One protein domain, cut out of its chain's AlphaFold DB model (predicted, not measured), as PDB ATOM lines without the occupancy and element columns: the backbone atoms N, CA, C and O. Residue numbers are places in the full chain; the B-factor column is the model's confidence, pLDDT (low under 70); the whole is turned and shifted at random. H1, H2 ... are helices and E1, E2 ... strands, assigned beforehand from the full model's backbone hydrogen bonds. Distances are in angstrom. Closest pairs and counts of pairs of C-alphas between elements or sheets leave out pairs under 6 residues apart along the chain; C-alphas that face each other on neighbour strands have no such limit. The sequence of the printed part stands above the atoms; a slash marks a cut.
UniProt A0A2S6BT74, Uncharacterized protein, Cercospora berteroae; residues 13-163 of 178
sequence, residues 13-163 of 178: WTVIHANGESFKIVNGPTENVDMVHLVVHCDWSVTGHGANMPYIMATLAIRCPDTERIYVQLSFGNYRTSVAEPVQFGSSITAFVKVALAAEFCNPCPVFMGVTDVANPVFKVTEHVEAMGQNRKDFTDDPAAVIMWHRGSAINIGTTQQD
ATOM      1  N   TRP A  13     110.382  -9.882  15.990       84.75
ATOM      2  CA  TRP A  13     109.010  -9.470  15.707       84.75
ATOM      3  C   TRP A  13     108.086 -10.684  15.648       84.75
ATOM      4  O   TRP A  13     108.464 -11.743  15.136       84.75
ATOM      5  N   THR A  14     106.869 -10.507  16.150       88.31
ATOM      6  CA  THR A  14     105.874 -11.572  16.281       88.31
ATOM      7  C   THR A  14     104.590 -11.162  15.600       88.31
ATOM      8  O   THR A  14     104.060 -10.085  15.857       88.31
ATOM      9  N   VAL A  15     104.074 -12.026  14.730       90.38
ATOM     10  CA  VAL A  15     102.796 -11.808  14.047       90.38
ATOM     11  C   VAL A  15     101.733 -12.641  14.717       90.38
ATOM     12  O   VAL A  15     101.860 -13.863  14.833       90.38
ATOM     13  N   ILE A  16     100.655 -11.982  15.113       91.44
ATOM     14  CA  ILE A  16      99.529 -12.606  15.786       91.44
ATOM     15  C   ILE A  16      98.272 -12.279  15.005       91.44
ATOM     16  O   ILE A  16      98.004 -11.121  14.709       91.44
ATOM     17  N   HIS A  17      97.496 -13.303  14.677       91.88
ATOM     18  CA  HIS A  17      96.160 -13.132  14.131       91.88
ATOM     19  C   HIS A  17      95.151 -13.403  15.237       91.88
ATOM     20  O   HIS A  17      95.212 -14.442  15.895       91.88
ATOM     21  N   ALA A  18      94.220 -12.478  15.426       89.62
ATOM     22  CA  ALA A  18      93.161 -12.614  16.407       89.62
ATOM     23  C   ALA A  18      91.806 -12.217  15.818       89.62
ATOM     24  O   ALA A  18      91.728 -11.441  14.868       89.62
ATOM     25  N   ASN A  19      90.734 -12.759  16.381       85.06
ATOM     26  CA  ASN A  19      89.357 -12.356  16.101       85.06
ATOM     27  C   ASN A  19      88.513 -12.514  17.379       85.06
ATOM     28  O   ASN A  19      89.065 -12.640  18.470       85.06
ATOM     29  N   GLY A  20      87.180 -12.496  17.268       73.69
ATOM     30  CA  GLY A  20      86.290 -12.643  18.428       73.69
ATOM     31  C   GLY A  20      86.462 -13.942  19.230       73.69
ATOM     32  O   GLY A  20      86.106 -13.960  20.405       73.69
ATOM     33  N   GLU A  21      87.029 -14.994  18.635       79.50
ATOM     34  CA  GLU A  21      87.053 -16.352  19.204       79.50
ATOM     35  C   GLU A  21      88.446 -16.999  19.219       79.50
ATOM     36  O   GLU A  21      88.647 -18.045  19.832       79.50
ATOM     37  N   SER A  22      89.427 -16.410  18.535       84.75
ATOM     38  CA  SER A  22      90.741 -17.012  18.326       84.75
ATOM     39  C   SER A  22      91.872 -16.013  18.523       84.75
ATOM     40  O   SER A  22      91.748 -14.823  18.235       84.75
ATOM     41  N   PHE A  23      93.000 -16.535  19.001       90.75
ATOM     42  CA  PHE A  23      94.261 -15.826  19.148       90.75
ATOM     43  C   PHE A  23      95.377 -16.787  18.745       90.75
ATOM     44  O   PHE A  23      95.628 -17.784  19.424       90.75
ATOM     45  N   LYS A  24      96.018 -16.528  17.606       92.69
ATOM     46  CA  LYS A  24      97.002 -17.431  17.014       92.69
ATOM     47  C   LYS A  24      98.283 -16.686  16.690       92.69
ATOM     48  O   LYS A  24      98.292 -15.765  15.879       92.69
ATOM     49  N   ILE A  25      99.381 -17.164  17.261       90.38
ATOM     50  CA  ILE A  25     100.724 -16.742  16.875       90.38
ATOM     51  C   ILE A  25     101.041 -17.405  15.537       90.38
ATOM     52  O   ILE A  25     101.041 -18.630  15.421       90.38
ATOM     53  N   VAL A  26     101.223 -16.586  14.508       89.50
ATOM     54  CA  VAL A  26     101.486 -17.035  13.138       89.50
ATOM     55  C   VAL A  26     102.981 -17.211  12.918       89.50
ATOM     56  O   VAL A  26     103.391 -18.159  12.255       89.50
ATOM     57  N   ASN A  27     103.788 -16.303  13.471       86.25
ATOM     58  CA  ASN A  27     105.236 -16.311  13.321       86.25
ATOM     59  C   ASN A  27     105.915 -15.531  14.457       86.25
ATOM     60  O   ASN A  27     105.313 -14.602  14.993       86.25
ATOM     61  N   GLY A  28     107.176 -15.855  14.742       84.94
ATOM     62  CA  GLY A  28     108.033 -15.113  15.669       84.94
ATOM     63  C   GLY A  28     108.092 -15.670  17.099       84.94
ATOM     64  O   GLY A  28     107.388 -16.629  17.425       84.94
ATOM     65  N   PRO A  29     108.979 -15.106  17.939       82.50
ATOM     66  CA  PRO A  29     109.167 -15.532  19.324       82.50
ATOM     67  C   PRO A  29     108.020 -15.077  20.242       82.50
ATOM     68  O   PRO A  29     107.266 -14.165  19.926       82.50
ATOM     69  N   THR A  30     107.886 -15.690  21.415       75.69
ATOM     70  CA  THR A  30     106.950 -15.236  22.468       75.69
ATOM     71  C   THR A  30     107.641 -14.580  23.652       75.69
ATOM     72  O   THR A  30     106.998 -13.884  24.429       75.69
ATOM     73  N   GLU A  31     108.947 -14.792  23.780       77.81
ATOM     74  CA  GLU A  31     109.787 -14.255  24.845       77.81
ATOM     75  C   GLU A  31     110.720 -13.193  24.252       77.81
ATOM     76  O   GLU A  31     111.243 -13.391  23.153       77.81
ATOM     77  N   ASN A  32     110.960 -12.095  24.979       75.75
ATOM     78  CA  ASN A  32     111.831 -10.991  24.548       75.75
ATOM     79  C   ASN A  32     111.453 -10.432  23.157       75.75
ATOM     80  O   ASN A  32     112.271 -10.399  22.231       75.75
ATOM     81  N   VAL A  33     110.182 -10.046  23.005       83.12
ATOM     82  CA  VAL A  33     109.603  -9.569  21.742       83.12
ATOM     83  C   VAL A  33     109.755  -8.050  21.631       83.12
ATOM     84  O   VAL A  33     109.188  -7.304  22.420       83.12
ATOM     85  N   ASP A  34     110.457  -7.569  20.609       84.69
ATOM     86  CA  ASP A  34     110.589  -6.125  20.365       84.69
ATOM     87  C   ASP A  34     109.298  -5.532  19.809       84.69
ATOM     88  O   ASP A  34     108.898  -4.412  20.132       84.69
ATOM     89  N   MET A  35     108.649  -6.278  18.916       87.75
ATOM     90  CA  MET A  35     107.471  -5.807  18.208       87.75
ATOM     91  C   MET A  35     106.449  -6.920  18.044       87.75
ATOM     92  O   MET A  35     106.738  -7.959  17.455       87.75
ATOM     93  N   VAL A  36     105.214  -6.655  18.453       91.12
ATOM     94  CA  VAL A  36     104.069  -7.482  18.075       91.12
ATOM     95  C   VAL A  36     103.289  -6.790  16.966       91.12
ATOM     96  O   VAL A  36     102.778  -5.690  17.153       91.12
ATOM     97  N   HIS A  37     103.139  -7.458  15.824       91.94
ATOM     98  CA  HIS A  37     102.146  -7.125  14.807       91.94
ATOM     99  C   HIS A  37     100.883  -7.949  15.062       91.94
ATOM    100  O   HIS A  37     100.794  -9.124  14.708       91.94
ATOM    101  N   LEU A  38      99.899  -7.318  15.692       91.56
ATOM    102  CA  LEU A  38      98.594  -7.890  15.974       91.56
ATOM    103  C   LEU A  38      97.618  -7.551  14.839       91.56
ATOM    104  O   LEU A  38      97.176  -6.412  14.707       91.56
ATOM    105  N   VAL A  39      97.249  -8.545  14.039       89.62
ATOM    106  CA  VAL A  39      96.205  -8.447  13.013       89.62
ATOM    107  C   VAL A  39      94.883  -8.914  13.611       89.62
ATOM    108  O   VAL A  39      94.685 -10.102  13.872       89.62
ATOM    109  N   VAL A  40      93.969  -7.976  13.824       88.69
ATOM    110  CA  VAL A  40      92.638  -8.222  14.377       88.69
ATOM    111  C   VAL A  40      91.640  -8.278  13.232       88.69
ATOM    112  O   VAL A  40      91.359  -7.268  12.593       88.69
ATOM    113  N   HIS A  41      91.092  -9.458  12.967       85.00
ATOM    114  CA  HIS A  41      90.037  -9.632  11.974       85.00
ATOM    115  C   HIS A  41      88.701  -9.196  12.575       85.00
ATOM    116  O   HIS A  41      88.191  -9.804  13.521       85.00
ATOM    117  N   CYS A  42      88.149  -8.117  12.030       79.69
ATOM    118  CA  CYS A  42      86.896  -7.511  12.447       79.69
ATOM    119  C   CYS A  42      85.779  -7.938  11.485       79.69
ATOM    120  O   CYS A  42      85.538  -7.275  10.477       79.69
ATOM    121  N   ASP A  43      85.081  -9.033  11.797       71.62
ATOM    122  CA  ASP A  43      83.830  -9.373  11.112       71.62
ATOM    123  C   ASP A  43      82.665  -8.611  11.751       71.62
ATOM    124  O   ASP A  43      82.362  -8.758  12.935       71.62
ATOM    125  N   TRP A  44      82.021  -7.764  10.952       64.12
ATOM    126  CA  TRP A  44      80.791  -7.058  11.301       64.12
ATOM    127  C   TRP A  44      79.602  -7.823  10.717       64.12
ATOM    128  O   TRP A  44      78.990  -7.402   9.737       64.12
ATOM    129  N   SER A  45      79.291  -8.992  11.276       54.12
ATOM    130  CA  SER A  45      77.985  -9.613  11.043       54.12
ATOM    131  C   SER A  45      76.938  -9.011  11.986       54.12
ATOM    132  O   SER A  45      77.270  -8.538  13.070       54.12
ATOM    133  N   VAL A  46      75.680  -9.050  11.543       43.72
ATOM    134  CA  VAL A  46      74.423  -8.411  12.011       43.72
ATOM    135  C   VAL A  46      74.173  -8.331  13.540       43.72
ATOM    136  O   VAL A  46      73.250  -7.651  13.971       43.72
ATOM    137  N   THR A  47      74.971  -8.977  14.387       41.44
ATOM    138  CA  THR A  47      74.777  -9.068  15.844       41.44
ATOM    139  C   THR A  47      75.578  -8.069  16.681       41.44
ATOM    140  O   THR A  47      75.429  -8.068  17.899       41.44
ATOM    141  N   GLY A  48      76.373  -7.195  16.061       51.28
ATOM    142  CA  GLY A  48      77.080  -6.126  16.766       51.28
ATOM    143  C   GLY A  48      78.328  -6.605  17.516       51.28
ATOM    144  O   GLY A  48      78.373  -7.692  18.082       51.28
ATOM    145  N   HIS A  49      79.341  -5.739  17.517       50.47
ATOM    146  CA  HIS A  49      80.644  -5.898  18.175       50.47
ATOM    147  C   HIS A  49      81.631  -6.805  17.430       50.47
ATOM    148  O   HIS A  49      81.974  -7.906  17.859       50.47
ATOM    149  N   GLY A  50      82.155  -6.281  16.317       62.75
ATOM    150  CA  GLY A  50      83.397  -6.791  15.741       62.75
ATOM    151  C   GLY A  50      84.502  -6.848  16.803       62.75
ATOM    152  O   GLY A  50      84.617  -5.931  17.604       62.75
ATOM    153  N   ALA A  51      85.275  -7.936  16.797       73.19
ATOM    154  CA  ALA A  51      86.431  -8.247  17.648       73.19
ATOM    155  C   ALA A  51      86.300  -7.991  19.172       73.19
ATOM    156  O   ALA A  51      86.196  -6.863  19.650       73.19
ATOM    157  N   ASN A  52      86.472  -9.050  19.973       85.44
ATOM    158  CA  ASN A  52      86.587  -8.957  21.433       85.44
ATOM    159  C   ASN A  52      87.971  -8.415  21.848       85.44
ATOM    160  O   ASN A  52      88.812  -9.137  22.384       85.44
ATOM    161  N   MET A  53      88.224  -7.134  21.571       86.19
ATOM    162  CA  MET A  53      89.501  -6.480  21.869       86.19
ATOM    163  C   MET A  53      89.940  -6.588  23.335       86.19
ATOM    164  O   MET A  53      91.134  -6.794  23.543       86.19
ATOM    165  N   PRO A  54      89.050  -6.515  24.350       88.81
ATOM    166  CA  PRO A  54      89.461  -6.715  25.740       88.81
ATOM    167  C   PRO A  54      90.125  -8.074  25.961       88.81
ATOM    168  O   PRO A  54      91.216  -8.147  26.523       88.81
ATOM    169  N   TYR A  55      89.513  -9.144  25.448       89.50
ATOM    170  CA  TYR A  55      90.080 -10.486  25.536       89.50
ATOM    171  C   TYR A  55      91.399 -10.609  24.763       89.50
ATOM    172  O   TYR A  55      92.358 -11.194  25.268       89.50
ATOM    173  N   ILE A  56      91.465 -10.041  23.557       92.50
ATOM    174  CA  ILE A  56      92.661 -10.094  22.706       92.50
ATOM    175  C   ILE A  56      93.842  -9.398  23.389       92.50
ATOM    176  O   ILE A  56      94.923  -9.979  23.467       92.50
ATOM    177  N   MET A  57      93.643  -8.185  23.909       92.31
ATOM    178  CA  MET A  57      94.707  -7.415  24.556       92.31
ATOM    179  C   MET A  57      95.145  -8.042  25.883       92.31
ATOM    180  O   MET A  57      96.344  -8.127  26.134       92.31
ATOM    181  N   ALA A  58      94.210  -8.556  26.689       90.50
ATOM    182  CA  ALA A  58      94.550  -9.291  27.909       90.50
ATOM    183  C   ALA A  58      95.349 -10.568  27.597       90.50
ATOM    184  O   ALA A  58      96.353 -10.865  28.241       90.50
ATOM    185  N   THR A  59      94.948 -11.309  26.559       92.31
ATOM    186  CA  THR A  59      95.682 -12.498  26.105       92.31
ATOM    187  C   THR A  59      97.073 -12.129  25.603       92.31
ATOM    188  O   THR A  59      98.034 -12.841  25.894       92.31
ATOM    189  N   LEU A  60      97.200 -11.014  24.880       91.88
ATOM    190  CA  LEU A  60      98.485 -10.517  24.407       91.88
ATOM    191  C   LEU A  60      99.423 -10.176  25.569       91.88
ATOM    192  O   LEU A  60     100.563 -10.630  25.556       91.88
ATOM    193  N   ALA A  61      98.939  -9.454  26.580       90.25
ATOM    194  CA  ALA A  61      99.724  -9.105  27.761       90.25
ATOM    195  C   ALA A  61     100.237 -10.341  28.519       90.25
ATOM    196  O   ALA A  61     101.368 -10.354  28.989       90.25
ATOM    197  N   ILE A  62      99.451 -11.421  28.571       89.81
ATOM    198  CA  ILE A  62      99.867 -12.684  29.202       89.81
ATOM    199  C   ILE A  62     100.884 -13.447  28.340       89.81
ATOM    200  O   ILE A  62     101.807 -14.069  28.860       89.81
ATOM    201  N   ARG A  63     100.688 -13.470  27.017       89.25
ATOM    202  CA  ARG A  63     101.491 -14.282  26.083       89.25
ATOM    203  C   ARG A  63     102.809 -13.621  25.690       89.25
ATOM    204  O   ARG A  63     103.753 -14.337  25.366       89.25
ATOM    205  N   CYS A  64     102.843 -12.293  25.665       88.25
ATOM    206  CA  CYS A  64     103.983 -11.475  25.256       88.25
ATOM    207  C   CYS A  64     104.159 -10.286  26.229       88.25
ATOM    208  O   CYS A  64     104.042  -9.130  25.809       88.25
ATOM    209  N   PRO A  65     104.411 -10.549  27.526       85.62
ATOM    210  CA  PRO A  65     104.413  -9.524  28.577       85.62
ATOM    211  C   PRO A  65     105.492  -8.449  28.403       85.62
ATOM    212  O   PRO A  65     105.263  -7.285  28.732       85.62
ATOM    213  N   ASP A  66     106.639  -8.824  27.837       83.69
ATOM    214  CA  ASP A  66     107.816  -7.962  27.671       83.69
ATOM    215  C   ASP A  66     107.872  -7.277  26.297       83.69
ATOM    216  O   ASP A  66     108.947  -7.001  25.772       83.69
ATOM    217  N   THR A  67     106.713  -7.044  25.677       87.44
ATOM    218  CA  THR A  67     106.647  -6.420  24.351       87.44
ATOM    219  C   THR A  67     107.086  -4.954  24.411       87.44
ATOM    220  O   THR A  67     106.466  -4.157  25.112       87.44
ATOM    221  N   GLU A  68     108.098  -4.555  23.630       89.06
ATOM    222  CA  GLU A  68     108.535  -3.146  23.586       89.06
ATOM    223  C   GLU A  68     107.621  -2.256  22.724       89.06
ATOM    224  O   GLU A  68     107.561  -1.044  22.931       89.06
ATOM    225  N   ARG A  69     106.911  -2.815  21.736       90.31
ATOM    226  CA  ARG A  69     105.996  -2.068  20.854       90.31
ATOM    227  C   ARG A  69     104.891  -2.943  20.276       90.31
ATOM    228  O   ARG A  69     105.146  -4.045  19.798       90.31
ATOM    229  N   ILE A  70     103.677  -2.400  20.192       91.94
ATOM    230  CA  ILE A  70     102.532  -3.087  19.581       91.94
ATOM    231  C   ILE A  70     102.081  -2.331  18.332       91.94
ATOM    232  O   ILE A  70     101.863  -1.125  18.371       91.94
ATOM    233  N   TYR A  71     101.903  -3.049  17.228       91.19
ATOM    234  CA  TYR A  71     101.232  -2.583  16.020       91.19
ATOM    235  C   TYR A  71      99.916  -3.344  15.861       91.19
ATOM    236  O   TYR A  71      99.916  -4.541  15.581       91.19
ATOM    237  N   VAL A  72      98.792  -2.656  16.040       90.38
ATOM    238  CA  VAL A  72      97.443  -3.195  15.882       90.38
ATOM    239  C   VAL A  72      96.912  -2.838  14.500       90.38
ATOM    240  O   VAL A  72      96.721  -1.667  14.171       90.38
ATOM    241  N   GLN A  73      96.630  -3.856  13.697       87.88
ATOM    242  CA  GLN A  73      95.960  -3.730  12.412       87.88
ATOM    243  C   GLN A  73      94.532  -4.248  12.530       87.88
ATOM    244  O   GLN A  73      94.317  -5.449  12.673       87.88
ATOM    245  N   LEU A  74      93.558  -3.353  12.421       85.81
ATOM    246  CA  LEU A  74      92.147  -3.712  12.349       85.81
ATOM    247  C   LEU A  74      91.797  -4.040  10.892       85.81
ATOM    248  O   LEU A  74      91.796  -3.160  10.032       85.81
ATOM    249  N   SER A  75      91.551  -5.316  10.611       81.62
ATOM    250  CA  SER A  75      91.291  -5.848   9.275       81.62
ATOM    251  C   SER A  75      89.802  -6.110   9.076       81.62
ATOM    252  O   SER A  75      89.250  -7.045   9.656       81.62
ATOM    253  N   PHE A  76      89.155  -5.310   8.231       76.56
ATOM    254  CA  PHE A  76      87.738  -5.440   7.889       76.56
ATOM    255  C   PHE A  76      87.618  -6.133   6.528       76.56
ATOM    256  O   PHE A  76      87.758  -5.509   5.479       76.56
ATOM    257  N   GLY A  77      87.422  -7.455   6.538       63.41
ATOM    258  CA  GLY A  77      87.440  -8.270   5.315       63.41
ATOM    259  C   GLY A  77      86.196  -8.122   4.432       63.41
ATOM    260  O   GLY A  77      86.302  -8.175   3.211       63.41
ATOM    261  N   ASN A  78      85.026  -7.917   5.047       57.00
ATOM    262  CA  ASN A  78      83.724  -7.959   4.365       57.00
ATOM    263  C   ASN A  78      82.938  -6.637   4.433       57.00
ATOM    264  O   ASN A  78      81.861  -6.529   3.846       57.00
ATOM    265  N   TYR A  79      83.438  -5.637   5.162       56.75
ATOM    266  CA  TYR A  79      82.679  -4.431   5.479       56.75
ATOM    267  C   TYR A  79      83.160  -3.240   4.657       56.75
ATOM    268  O   TYR A  79      84.302  -2.820   4.796       56.75
ATOM    269  N   ARG A  80      82.271  -2.648   3.845       54.38
ATOM    270  CA  ARG A  80      82.542  -1.349   3.215       54.38
ATOM    271  C   ARG A  80      82.489  -0.273   4.288       54.38
ATOM    272  O   ARG A  80      81.411   0.231   4.611       54.38
ATOM    273  N   THR A  81      83.652   0.117   4.792       53.62
ATOM    274  CA  THR A  81      83.773   1.165   5.812       53.62
ATOM    275  C   THR A  81      83.198   2.509   5.343       53.62
ATOM    276  O   THR A  81      82.837   3.340   6.166       53.62
ATOM    277  N   SER A  82      83.064   2.727   4.026       51.22
ATOM    278  CA  SER A  82      82.585   3.982   3.436       51.22
ATOM    279  C   SER A  82      81.067   4.224   3.481       51.22
ATOM    280  O   SER A  82      80.648   5.336   3.180       51.22
ATOM    281  N   VAL A  83      80.214   3.238   3.814       48.72
ATOM    282  CA  VAL A  83      78.747   3.405   3.623       48.72
ATOM    283  C   VAL A  83      77.882   2.949   4.796       48.72
ATOM    284  O   VAL A  83      76.835   3.548   5.035       48.72
ATOM    285  N   ALA A  84      78.270   1.919   5.542       52.12
ATOM    286  CA  ALA A  84      77.409   1.395   6.596       52.12
ATOM    287  C   ALA A  84      77.794   2.016   7.958       52.12
ATOM    288  O   ALA A  84      78.868   1.779   8.503       52.12
ATOM    289  N   GLU A  85      76.911   2.883   8.455       62.22
ATOM    290  CA  GLU A  85      76.891   3.463   9.809       62.22
ATOM    291  C   GLU A  85      78.239   4.031  10.315       62.22
ATOM    292  O   GLU A  85      78.809   3.546  11.298       62.22
ATOM    293  N   PRO A  86      78.745   5.121   9.702       62.16
ATOM    294  CA  PRO A  86      80.070   5.681   9.997       62.16
ATOM    295  C   PRO A  86      80.266   6.082  11.466       62.16
ATOM    296  O   PRO A  86      81.380   6.030  11.982       62.16
ATOM    297  N   VAL A  87      79.180   6.474  12.142       66.00
ATOM    298  CA  VAL A  87      79.170   6.824  13.571       66.00
ATOM    299  C   VAL A  87      79.439   5.599  14.443       66.00
ATOM    300  O   VAL A  87      80.241   5.665  15.375       66.00
ATOM    301  N   GLN A  88      78.809   4.463  14.138       69.75
ATOM    302  CA  GLN A  88      79.050   3.218  14.863       69.75
ATOM    303  C   GLN A  88      80.461   2.695  14.589       69.75
ATOM    304  O   GLN A  88      81.129   2.198  15.499       69.75
ATOM    305  N   PHE A  89      80.940   2.861  13.353       72.69
ATOM    306  CA  PHE A  89      82.298   2.490  12.971       72.69
ATOM    307  C   PHE A  89      83.331   3.297  13.762       72.69
ATOM    308  O   PHE A  89      84.145   2.707  14.468       72.69
ATOM    309  N   GLY A  90      83.233   4.631  13.756       73.75
ATOM    310  CA  GLY A  90      84.122   5.494  14.542       73.75
ATOM    311  C   GLY A  90      84.050   5.213  16.043       73.75
ATOM    312  O   GLY A  90      85.084   5.081  16.695       73.75
ATOM    313  N   SER A  91      82.844   5.006  16.582       75.00
ATOM    314  CA  SER A  91      82.654   4.632  17.992       75.00
ATOM    315  C   SER A  91      83.375   3.328  18.346       75.00
ATOM    316  O   SER A  91      83.973   3.225  19.418       75.00
ATOM    317  N   SER A  92      83.364   2.348  17.439       77.62
ATOM    318  CA  SER A  92      84.053   1.067  17.623       77.62
ATOM    319  C   SER A  92      85.572   1.230  17.592       77.62
ATOM    320  O   SER A  92      86.254   0.697  18.465       77.62
ATOM    321  N   ILE A  93      86.112   2.019  16.655       81.56
ATOM    322  CA  ILE A  93      87.549   2.335  16.618       81.56
ATOM    323  C   ILE A  93      87.979   3.034  17.914       81.56
ATOM    324  O   ILE A  93      88.946   2.615  18.547       81.56
ATOM    325  N   THR A  94      87.224   4.033  18.375       82.25
ATOM    326  CA  THR A  94      87.499   4.727  19.642       82.25
ATOM    327  C   THR A  94      87.445   3.780  20.843       82.25
ATOM    328  O   THR A  94      88.271   3.885  21.751       82.25
ATOM    329  N   ALA A  95      86.513   2.824  20.860       82.75
ATOM    330  CA  ALA A  95      86.464   1.796  21.897       82.75
ATOM    331  C   ALA A  95      87.705   0.887  21.862       82.75
ATOM    332  O   ALA A  95      88.294   0.623  22.909       82.75
ATOM    333  N   PHE A  96      88.155   0.464  20.677       87.00
ATOM    334  CA  PHE A  96      89.373  -0.337  20.532       87.00
ATOM    335  C   PHE A  96      90.625   0.409  20.983       87.00
ATOM    336  O   PHE A  96      91.460  -0.181  21.663       87.00
ATOM    337  N   VAL A  97      90.737   1.703  20.669       88.12
ATOM    338  CA  VAL A  97      91.823   2.569  21.154       88.12
ATOM    339  C   VAL A  97      91.839   2.595  22.681       88.12
ATOM    340  O   VAL A  97      92.870   2.310  23.284       88.12
ATOM    341  N   LYS A  98      90.691   2.856  23.323       88.38
ATOM    342  CA  LYS A  98      90.586   2.875  24.792       88.38
ATOM    343  C   LYS A  98      91.010   1.550  25.417       88.38
ATOM    344  O   LYS A  98      91.758   1.551  26.385       88.38
ATOM    345  N   VAL A  99      90.552   0.433  24.855       89.12
ATOM    346  CA  VAL A  99      90.898  -0.907  25.344       89.12
ATOM    347  C   VAL A  99      92.385  -1.200  25.165       89.12
ATOM    348  O   VAL A  99      93.010  -1.724  26.080       89.12
ATOM    349  N   ALA A 100      92.967  -0.851  24.017       89.56
ATOM    350  CA  ALA A 100      94.384  -1.076  23.761       89.56
ATOM    351  C   ALA A 100      95.272  -0.280  24.727       89.56
ATOM    352  O   ALA A 100      96.239  -0.823  25.251       89.56
ATOM    353  N   LEU A 101      94.919   0.978  25.005       90.81
ATOM    354  CA  LEU A 101      95.645   1.824  25.954       90.81
ATOM    355  C   LEU A 101      95.432   1.409  27.415       90.81
ATOM    356  O   LEU A 101      96.319   1.613  28.234       90.81
ATOM    357  N   ALA A 102      94.279   0.823  27.748       89.50
ATOM    358  CA  ALA A 102      93.984   0.314  29.085       89.50
ATOM    359  C   ALA A 102      94.591  -1.071  29.367       89.50
ATOM    360  O   ALA A 102      94.487  -1.551  30.490       89.50
ATOM    361  N   ALA A 103      95.191  -1.731  28.372       89.19
ATOM    362  CA  ALA A 103      95.835  -3.021  28.574       89.19
ATOM    363  C   ALA A 103      97.029  -2.886  29.533       89.19
ATOM    364  O   ALA A 103      97.817  -1.947  29.418       89.19
ATOM    365  N   GLU A 104      97.167  -3.832  30.457       89.62
ATOM    366  CA  GLU A 104      98.212  -3.836  31.482       89.62
ATOM    367  C   GLU A 104      99.338  -4.781  31.050       89.62
ATOM    368  O   GLU A 104      99.167  -5.996  31.032       89.62
ATOM    369  N   PHE A 105     100.480  -4.216  30.657       87.12
ATOM    370  CA  PHE A 105     101.697  -4.963  30.317       87.12
ATOM    371  C   PHE A 105     102.728  -4.812  31.435       87.12
ATOM    372  O   PHE A 105     102.675  -3.846  32.197       87.12
ATOM    373  N   CYS A 106     103.718  -5.707  31.513       85.94
ATOM    374  CA  CYS A 106     104.777  -5.603  32.526       85.94
ATOM    375  C   CYS A 106     105.501  -4.247  32.483       85.94
ATOM    376  O   CYS A 106     105.877  -3.704  33.523       85.94
ATOM    377  N   ASN A 107     105.638  -3.672  31.284       84.44
ATOM    378  CA  ASN A 107     106.102  -2.305  31.074       84.44
ATOM    379  C   ASN A 107     105.137  -1.554  30.140       84.44
ATOM    380  O   ASN A 107     104.601  -2.169  29.214       84.44
ATOM    381  N   PRO A 108     104.943  -0.231  30.319       87.19
ATOM    382  CA  PRO A 108     104.227   0.587  29.347       87.19
ATOM    383  C   PRO A 108     104.864   0.460  27.966       87.19
ATOM    384  O   PRO A 108     106.051   0.749  27.799       87.19
ATOM    385  N   CYS A 109     104.075   0.070  26.971       88.00
ATOM    386  CA  CYS A 109     104.548  -0.082  25.604       88.00
ATOM    387  C   CYS A 109     103.756   0.831  24.651       88.00
ATOM    388  O   CYS A 109     102.538   0.973  24.789       88.00
ATOM    389  N   PRO A 110     104.415   1.512  23.698       91.69
ATOM    390  CA  PRO A 110     103.734   2.296  22.680       91.69
ATOM    391  C   PRO A 110     102.880   1.412  21.768       91.69
ATOM    392  O   PRO A 110     103.343   0.393  21.242       91.69
ATOM    393  N   VAL A 111     101.651   1.864  21.533       91.25
ATOM    394  CA  VAL A 111     100.677   1.224  20.654       91.25
ATOM    395  C   VAL A 111     100.510   2.058  19.396       91.25
ATOM    396  O   VAL A 111     100.179   3.243  19.435       91.25
ATOM    397  N   PHE A 112     100.698   1.404  18.260       90.12
ATOM    398  CA  PHE A 112     100.407   1.938  16.945       90.12
ATOM    399  C   PHE A 112      99.148   1.256  16.425       90.12
ATOM    400  O   PHE A 112      99.075   0.033  16.466       90.12
ATOM    401  N   MET A 113      98.160   2.006  15.944       88.69
ATOM    402  CA  MET A 113      96.920   1.433  15.415       88.69
ATOM    403  C   MET A 113      96.636   1.925  14.000       88.69
ATOM    404  O   MET A 113      96.753   3.116  13.713       88.69
ATOM    405  N   GLY A 114      96.264   0.995  13.123       84.69
ATOM    406  CA  GLY A 114      95.860   1.253  11.746       84.69
ATOM    407  C   GLY A 114      94.655   0.404  11.345       84.69
ATOM    408  O   GLY A 114      94.372  -0.633  11.949       84.69
ATOM    409  N   VAL A 115      93.947   0.846  10.309       80.44
ATOM    410  CA  VAL A 115      92.778   0.160   9.743       80.44
ATOM    411  C   VAL A 115      93.084  -0.247   8.306       80.44
ATOM    412  O   VAL A 115      93.581   0.563   7.527       80.44
ATOM    413  N   THR A 116      92.749  -1.483   7.942       73.88
ATOM    414  CA  THR A 116      92.788  -1.978   6.561       73.88
ATOM    415  C   THR A 116      91.411  -2.517   6.166       73.88
ATOM    416  O   THR A 116      90.914  -3.437   6.814       73.88
ATOM    417  N   ASP A 117      90.813  -1.967   5.106       65.12
ATOM    418  CA  ASP A 117      89.586  -2.463   4.457       65.12
ATOM    419  C   ASP A 117      89.953  -2.989   3.056       65.12
ATOM    420  O   ASP A 117      90.613  -2.300   2.273       65.12
ATOM    421  N   VAL A 118      89.539  -4.219   2.739       55.38
ATOM    422  CA  VAL A 118      89.779  -4.862   1.434       55.38
ATOM    423  C   VAL A 118      88.978  -4.179   0.313       55.38
ATOM    424  O   VAL A 118      89.413  -4.173  -0.839       55.38
ATOM    425  N   ALA A 119      87.831  -3.568   0.627       52.97
ATOM    426  CA  ALA A 119      86.984  -2.857  -0.328       52.97
ATOM    427  C   ALA A 119      87.407  -1.394  -0.548       52.97
ATOM    428  O   ALA A 119      87.176  -0.851  -1.629       52.97
ATOM    429  N   ASN A 120      88.034  -0.761   0.447       54.00
ATOM    430  CA  ASN A 120      88.533   0.610   0.366       54.00
ATOM    431  C   ASN A 120      89.915   0.717   1.028       54.00
ATOM    432  O   ASN A 120      90.006   1.066   2.206       54.00
ATOM    433  N   PRO A 121      91.019   0.531   0.281       54.28
ATOM    434  CA  PRO A 121      92.363   0.733   0.831       54.28
ATOM    435  C   PRO A 121      92.607   2.188   1.274       54.28
ATOM    436  O   PRO A 121      93.569   2.475   1.980       54.28
ATOM    437  N   VAL A 122      91.739   3.117   0.852       52.75
ATOM    438  CA  VAL A 122      91.780   4.536   1.197       52.75
ATOM    439  C   VAL A 122      90.404   4.948   1.715       52.75
ATOM    440  O   VAL A 122      89.500   5.254   0.939       52.75
ATOM    441  N   PHE A 123      90.239   4.953   3.035       55.59
ATOM    442  CA  PHE A 123      89.064   5.535   3.673       55.59
ATOM    443  C   PHE A 123      89.020   7.053   3.413       55.59
ATOM    444  O   PHE A 123      90.015   7.752   3.623       55.59
ATOM    445  N   LYS A 124      87.883   7.593   2.954       57.94
ATOM    446  CA  LYS A 124      87.719   9.040   2.743       57.94
ATOM    447  C   LYS A 124      87.206   9.707   4.015       57.94
ATOM    448  O   LYS A 124      86.025   9.642   4.332       57.94
ATOM    449  N   VAL A 125      88.084  10.428   4.706       59.53
ATOM    450  CA  VAL A 125      87.752  11.107   5.974       59.53
ATOM    451  C   VAL A 125      86.581  12.078   5.858       59.53
ATOM    452  O   VAL A 125      85.807  12.221   6.800       59.53
ATOM    453  N   THR A 126      86.411  12.722   4.703       61.12
ATOM    454  CA  THR A 126      85.308  13.664   4.473       61.12
ATOM    455  C   THR A 126      83.935  13.035   4.711       61.12
ATOM    456  O   THR A 126      83.091  13.683   5.318       61.12
ATOM    457  N   GLU A 127      83.740  11.774   4.314       60.75
ATOM    458  CA  GLU A 127      82.464  11.054   4.459       60.75
ATOM    459  C   GLU A 127      82.165  10.729   5.935       60.75
ATOM    460  O   GLU A 127      81.032  10.849   6.396       60.75
ATOM    461  N   HIS A 128      83.194  10.390   6.715       63.09
ATOM    462  CA  HIS A 128      83.058  10.121   8.147       63.09
ATOM    463  C   HIS A 128      82.728  11.365   8.963       63.09
ATOM    464  O   HIS A 128      81.857  11.330   9.827       63.09
ATOM    465  N   VAL A 129      83.404  12.474   8.675       60.53
ATOM    466  CA  VAL A 129      83.214  13.737   9.395       60.53
ATOM    467  C   VAL A 129      81.812  14.293   9.169       60.53
ATOM    468  O   VAL A 129      81.158  14.723  10.118       60.53
ATOM    469  N   GLU A 130      81.332  14.230   7.925       59.81
ATOM    470  CA  GLU A 130      79.960  14.601   7.573       59.81
ATOM    471  C   GLU A 130      78.941  13.739   8.325       59.81
ATOM    472  O   GLU A 130      77.967  14.264   8.860       59.81
ATOM    473  N   ALA A 131      79.204  12.438   8.455       56.75
ATOM    474  CA  ALA A 131      78.340  11.529   9.197       56.75
ATOM    475  C   ALA A 131      78.385  11.724  10.726       56.75
ATOM    476  O   ALA A 131      77.372  11.519  11.390       56.75
ATOM    477  N   MET A 132      79.525  12.124  11.297       60.62
ATOM    478  CA  MET A 132      79.655  12.417  12.733       60.62
ATOM    479  C   MET A 132      79.154  13.811  13.129       60.62
ATOM    480  O   MET A 132      79.144  14.141  14.314       60.62
ATOM    481  N   GLY A 133      78.775  14.654  12.164       54.50
ATOM    482  CA  GLY A 133      78.372  16.035  12.428       54.50
ATOM    483  C   GLY A 133      79.494  16.907  13.011       54.50
ATOM    484  O   GLY A 133      79.212  17.969  13.569       54.50
ATOM    485  N   GLN A 134      80.759  16.481  12.906       60.53
ATOM    486  CA  GLN A 134      81.899  17.241  13.418       60.53
ATOM    487  C   GLN A 134      82.304  18.340  12.423       60.53
ATOM    488  O   GLN A 134      82.441  18.110  11.221       60.53
ATOM    489  N   ASN A 135      82.519  19.562  12.919       52.50
ATOM    490  CA  ASN A 135      83.037  20.666  12.110       52.50
ATOM    491  C   ASN A 135      84.551  20.513  11.907       52.50
ATOM    492  O   ASN A 135      85.292  20.239  12.845       52.50
ATOM    493  N   ARG A 136      85.010  20.724  10.667       56.00
ATOM    494  CA  ARG A 136      86.296  20.251  10.120       56.00
ATOM    495  C   ARG A 136      87.608  20.840  10.699       56.00
ATOM    496  O   ARG A 136      88.607  20.841   9.983       56.00
ATOM    497  N   LYS A 137      87.637  21.419  11.901       51.25
ATOM    498  CA  LYS A 137      88.806  22.202  12.357       51.25
ATOM    499  C   LYS A 137      89.721  21.522  13.375       51.25
ATOM    500  O   LYS A 137      90.920  21.733  13.260       51.25
ATOM    501  N   ASP A 138      89.220  20.633  14.233       53.81
ATOM    502  CA  ASP A 138      90.001  20.138  15.383       53.81
ATOM    503  C   ASP A 138      89.980  18.602  15.493       53.81
ATOM    504  O   ASP A 138      89.684  18.018  16.530       53.81
ATOM    505  N   PHE A 139      90.290  17.915  14.389       55.25
ATOM    506  CA  PHE A 139      90.283  16.444  14.305       55.25
ATOM    507  C   PHE A 139      91.306  15.734  15.199       55.25
ATOM    508  O   PHE A 139      91.316  14.508  15.245       55.25
ATOM    509  N   THR A 140      92.201  16.469  15.859       57.47
ATOM    510  CA  THR A 140      93.282  15.896  16.670       57.47
ATOM    511  C   THR A 140      92.779  15.148  17.897       57.47
ATOM    512  O   THR A 140      93.498  14.293  18.408       57.47
ATOM    513  N   ASP A 141      91.554  15.441  18.339       60.09
ATOM    514  CA  ASP A 141      91.002  14.904  19.584       60.09
ATOM    515  C   ASP A 141      90.197  13.610  19.370       60.09
ATOM    516  O   ASP A 141      89.945  12.877  20.328       60.09
ATOM    517  N   ASP A 142      89.815  13.295  18.124       69.12
ATOM    518  CA  ASP A 142      89.087  12.069  17.784       69.12
ATOM    519  C   ASP A 142      90.045  11.017  17.195       69.12
ATOM    520  O   ASP A 142      90.399  11.082  16.010       69.12
ATOM    521  N   PRO A 143      90.468  10.011  17.982       69.62
ATOM    522  CA  PRO A 143      91.450   9.035  17.530       69.62
ATOM    523  C   PRO A 143      90.943   8.209  16.341       69.62
ATOM    524  O   PRO A 143      91.754   7.794  15.513       69.62
ATOM    525  N   ALA A 144      89.629   8.005  16.196       74.00
ATOM    526  CA  ALA A 144      89.080   7.309  15.039       74.00
ATOM    527  C   ALA A 144      89.281   8.134  13.761       74.00
ATOM    528  O   ALA A 144      89.760   7.605  12.753       74.00
ATOM    529  N   ALA A 145      88.989   9.438  13.814       70.44
ATOM    530  CA  ALA A 145      89.190  10.346  12.690       70.44
ATOM    531  C   ALA A 145      90.668  10.425  12.272       70.44
ATOM    532  O   ALA A 145      90.968  10.364  11.076       70.44
ATOM    533  N   VAL A 146      91.596  10.487  13.237       72.06
ATOM    534  CA  VAL A 146      93.040  10.497  12.949       72.06
ATOM    535  C   VAL A 146      93.477   9.169  12.316       72.06
ATOM    536  O   VAL A 146      94.097   9.182  11.255       72.06
ATOM    537  N   ILE A 147      93.105   8.014  12.878       74.94
ATOM    538  CA  ILE A 147      93.458   6.696  12.308       74.94
ATOM    539  C   ILE A 147      92.955   6.569  10.861       74.94
ATOM    540  O   ILE A 147      93.688   6.119   9.978       74.94
ATOM    541  N   MET A 148      91.728   7.019  10.591       71.19
ATOM    542  CA  MET A 148      91.143   7.001   9.249       71.19
ATOM    543  C   MET A 148      91.816   7.983   8.276       71.19
ATOM    544  O   MET A 148      91.909   7.689   7.083       71.19
ATOM    545  N   TRP A 149      92.331   9.121   8.756       68.31
ATOM    546  CA  TRP A 149      93.074  10.086   7.935       68.31
ATOM    547  C   TRP A 149      94.398   9.546   7.415       68.31
ATOM    548  O   TRP A 149      94.816   9.878   6.302       68.31
ATOM    549  N   HIS A 150      95.038   8.658   8.167       69.19
ATOM    550  CA  HIS A 150      96.377   8.173   7.856       69.19
ATOM    551  C   HIS A 150      96.447   7.062   6.784       69.19
ATOM    552  O   HIS A 150      97.444   6.350   6.698       69.19
ATOM    553  N   ARG A 151      95.452   6.968   5.882       62.91
ATOM    554  CA  ARG A 151      95.470   6.166   4.631       62.91
ATOM    555  C   ARG A 151      95.992   4.724   4.797       62.91
ATOM    556  O   ARG A 151      96.799   4.265   3.991       62.91
ATOM    557  N   GLY A 152      95.580   4.028   5.856       59.53
ATOM    558  CA  GLY A 152      96.002   2.645   6.121       59.53
ATOM    559  C   GLY A 152      97.399   2.491   6.740       59.53
ATOM    560  O   GLY A 152      97.864   1.370   6.920       59.53
ATOM    561  N   SER A 153      98.062   3.593   7.098       69.88
ATOM    562  CA  SER A 153      99.257   3.577   7.950       69.88
ATOM    563  C   SER A 153      98.837   3.541   9.415       69.88
ATOM    564  O   SER A 153      97.890   4.235   9.790       69.88
ATOM    565  N   ALA A 154      99.542   2.789  10.264       76.81
ATOM    566  CA  ALA A 154      99.313   2.932  11.696       76.81
ATOM    567  C   ALA A 154      99.936   4.212  12.237       76.81
ATOM    568  O   ALA A 154     101.030   4.622  11.842       76.81
ATOM    569  N   ILE A 155      99.243   4.794  13.203       83.25
ATOM    570  CA  ILE A 155      99.696   5.956  13.955       83.25
ATOM    571  C   ILE A 155      99.909   5.573  15.407       83.25
ATOM    572  O   ILE A 155      99.244   4.668  15.907       83.25
ATOM    573  N   ASN A 156     100.808   6.274  16.090       85.81
ATOM    574  CA  ASN A 156     100.933   6.135  17.534       85.81
ATOM    575  C   ASN A 156      99.663   6.685  18.200       85.81
ATOM    576  O   ASN A 156      99.343   7.859  18.016       85.81
ATOM    577  N   ILE A 157      98.961   5.843  18.955       86.06
ATOM    578  CA  ILE A 157      97.746   6.215  19.691       86.06
ATOM    579  C   ILE A 157      98.001   6.432  21.188       86.06
ATOM    580  O   ILE A 157      97.099   6.869  21.896       86.06
ATOM    581  N   GLY A 158      99.209   6.133  21.677       87.44
ATOM    582  CA  GLY A 158      99.600   6.269  23.080       87.44
ATOM    583  C   GLY A 158     100.385   5.062  23.594       87.44
ATOM    584  O   GLY A 158     100.903   4.259  22.822       87.44
ATOM    585  N   THR A 159     100.479   4.939  24.915       90.50
ATOM    586  CA  THR A 159     101.149   3.826  25.603       90.50
ATOM    587  C   THR A 159     100.159   3.030  26.443       90.50
ATOM    588  O   THR A 159      99.232   3.610  27.010       90.50
ATOM    589  N   THR A 160     100.373   1.720  26.544       89.75
ATOM    590  CA  THR A 160      99.632   0.838  27.456       89.75
ATOM    591  C   THR A 160      99.878   1.214  28.918       89.75
ATOM    592  O   THR A 160     100.819   1.950  29.238       89.75
ATOM    593  N   GLN A 161      99.059   0.684  29.824       87.69
ATOM    594  CA  GLN A 161      99.305   0.806  31.256       87.69
ATOM    595  C   GLN A 161     100.389  -0.177  31.705       87.69
ATOM    596  O   GLN A 161     100.620  -1.214  31.074       87.69
ATOM    597  N   GLN A 162     101.062   0.170  32.800       83.12
ATOM    598  CA  GLN A 162     101.916  -0.768  33.512       83.12
ATOM    599  C   GLN A 162     101.050  -1.618  34.437       83.12
ATOM    600  O   GLN A 162     100.271  -1.061  35.212       83.12
ATOM    601  N   ASP A 163     101.229  -2.935  34.406       75.94
ATOM    602  CA  ASP A 163     100.753  -3.807  35.470       75.94
ATOM    603  C   ASP A 163     101.499  -3.426  36.754       75.94
ATOM    604  O   ASP A 163     102.676  -3.733  36.955       75.94
TER     605      ASP A 163
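Overview. This is residues 13 to 163 of the 178 residues of an uncharacterized protein of Cercospora berteroae (UniProt A0A2S6BT74). A strongly twisted wall of six strands has H1, H2 and H4 over one face, while its other face is bare; H3 is off the sheet, packed on H2 and H4 toward one end of the longest axis. H1 covers E1 and E3, and H2 and H4 cover the part of the sheet round E5. The printed part has 151 residues with six named strands and four named helices, in the order E1 E2 E3 H1 E4 H2 E5 H3 H4 E6. The sheet runs E2 E1 E3 E4 E5 E6 and is mixed, E1, E3, E4 and E5 being parallel from neighbour to neighbour and the edge strands E2 and E6 antiparallel to theirs; the class is mixed, helices and strands. The whole is compact, with a radius of gyration of the C-alphas of 15.1 A and spans of 45 by 31 by 23 A.

Arrangement. E1, residues 13 to 18, and E2, residues 23 to 27, form an antiparallel hairpin, with N 24 and O 17 2.8 A apart. E3, residues 33 to 41, is the parallel neighbour of E1, with N 37 and O 14 2.8 A apart. H1, residues 53 to 63, is on the sheet at a height of 9.4 A, over E1 and E3; on the local plane it stands at 29 degrees to E3, only just along the strands. E4, residues 69 to 76, is parallel to E3, with N 71 and O 36 2.8 A apart. H2, residues 86 to 102, touches H1 with its residues 96 to 100 alone, at a shallow tilt of 27 degrees, the same way; the closest C-alphas are those of Pro 54 and Val 99, 6.0 A apart. E5, residues 110 to 117, is parallel to E4, with N 72 and O 112 2.7 A apart. E3, H1, E4 and E4, H2, E5 are strand-helix-strand units, two parallel neighbour strands with a helix between, and both crossovers are right-handed. H2 is on the same face as H1, at a height of 8.9 A. H3, residues 125 to 132, is not on the sheet; it touches H2 about perpendicular, at 83 degrees, with the C-alphas of Pro 86 and His 128 closest at 5.7 A. H4, residues 143 to 149, forms a helical hairpin with H3, opposite ways at 36 degrees, only just a steep tilt; the closest C-alphas are those of Val 125 and Trp 149, 5.8 A apart. H4 is on the sheet over E5, at a height of 8.3 A. H2 is the hub, and it touches H4 at a steep tilt of 61 degrees, opposite ways, with the C-alphas of Gly 90 and Ala 144 closest at 5.3 A. E6, residues 155 to 159, is antiparallel to E5, with N 111 and O 158 2.8 A apart. In H1, H2, H3 and H4 every O i to N i+4 pair is within hydrogen-bond range.

Along the chain. E1 begins at C-alpha 13, (109.010, -9.470, 15.707), and spans 16.2 A; E2 spans 12.4 A. E3 spans 21.9 A, H1 14.9 A and E4 22.6 A. H2, the longest helix, spans 24.2 A from C-alpha 86, (80.070, 5.681, 9.997), and E5 spans 23.6 A. H3 spans 10.6 A, H4 9.8 A and E6 11.9 A, ending at C-alpha 159, (101.149, 3.826, 25.603).

Size, cuts and confidence. The two C-alphas farthest apart are those of Glu 31 and Asn 135, at 45.8 A. The printed part has no cut, and the long link is that from E3 to H1, with 11 residues. Residues 104 to 105 pair with residues 161 to 162, parallel. The mean pLDDT of the printed part is 76.1; 51 residues are under 70, namely 44 to 50, 77 to 88, 117 to 143 and 149 to 153.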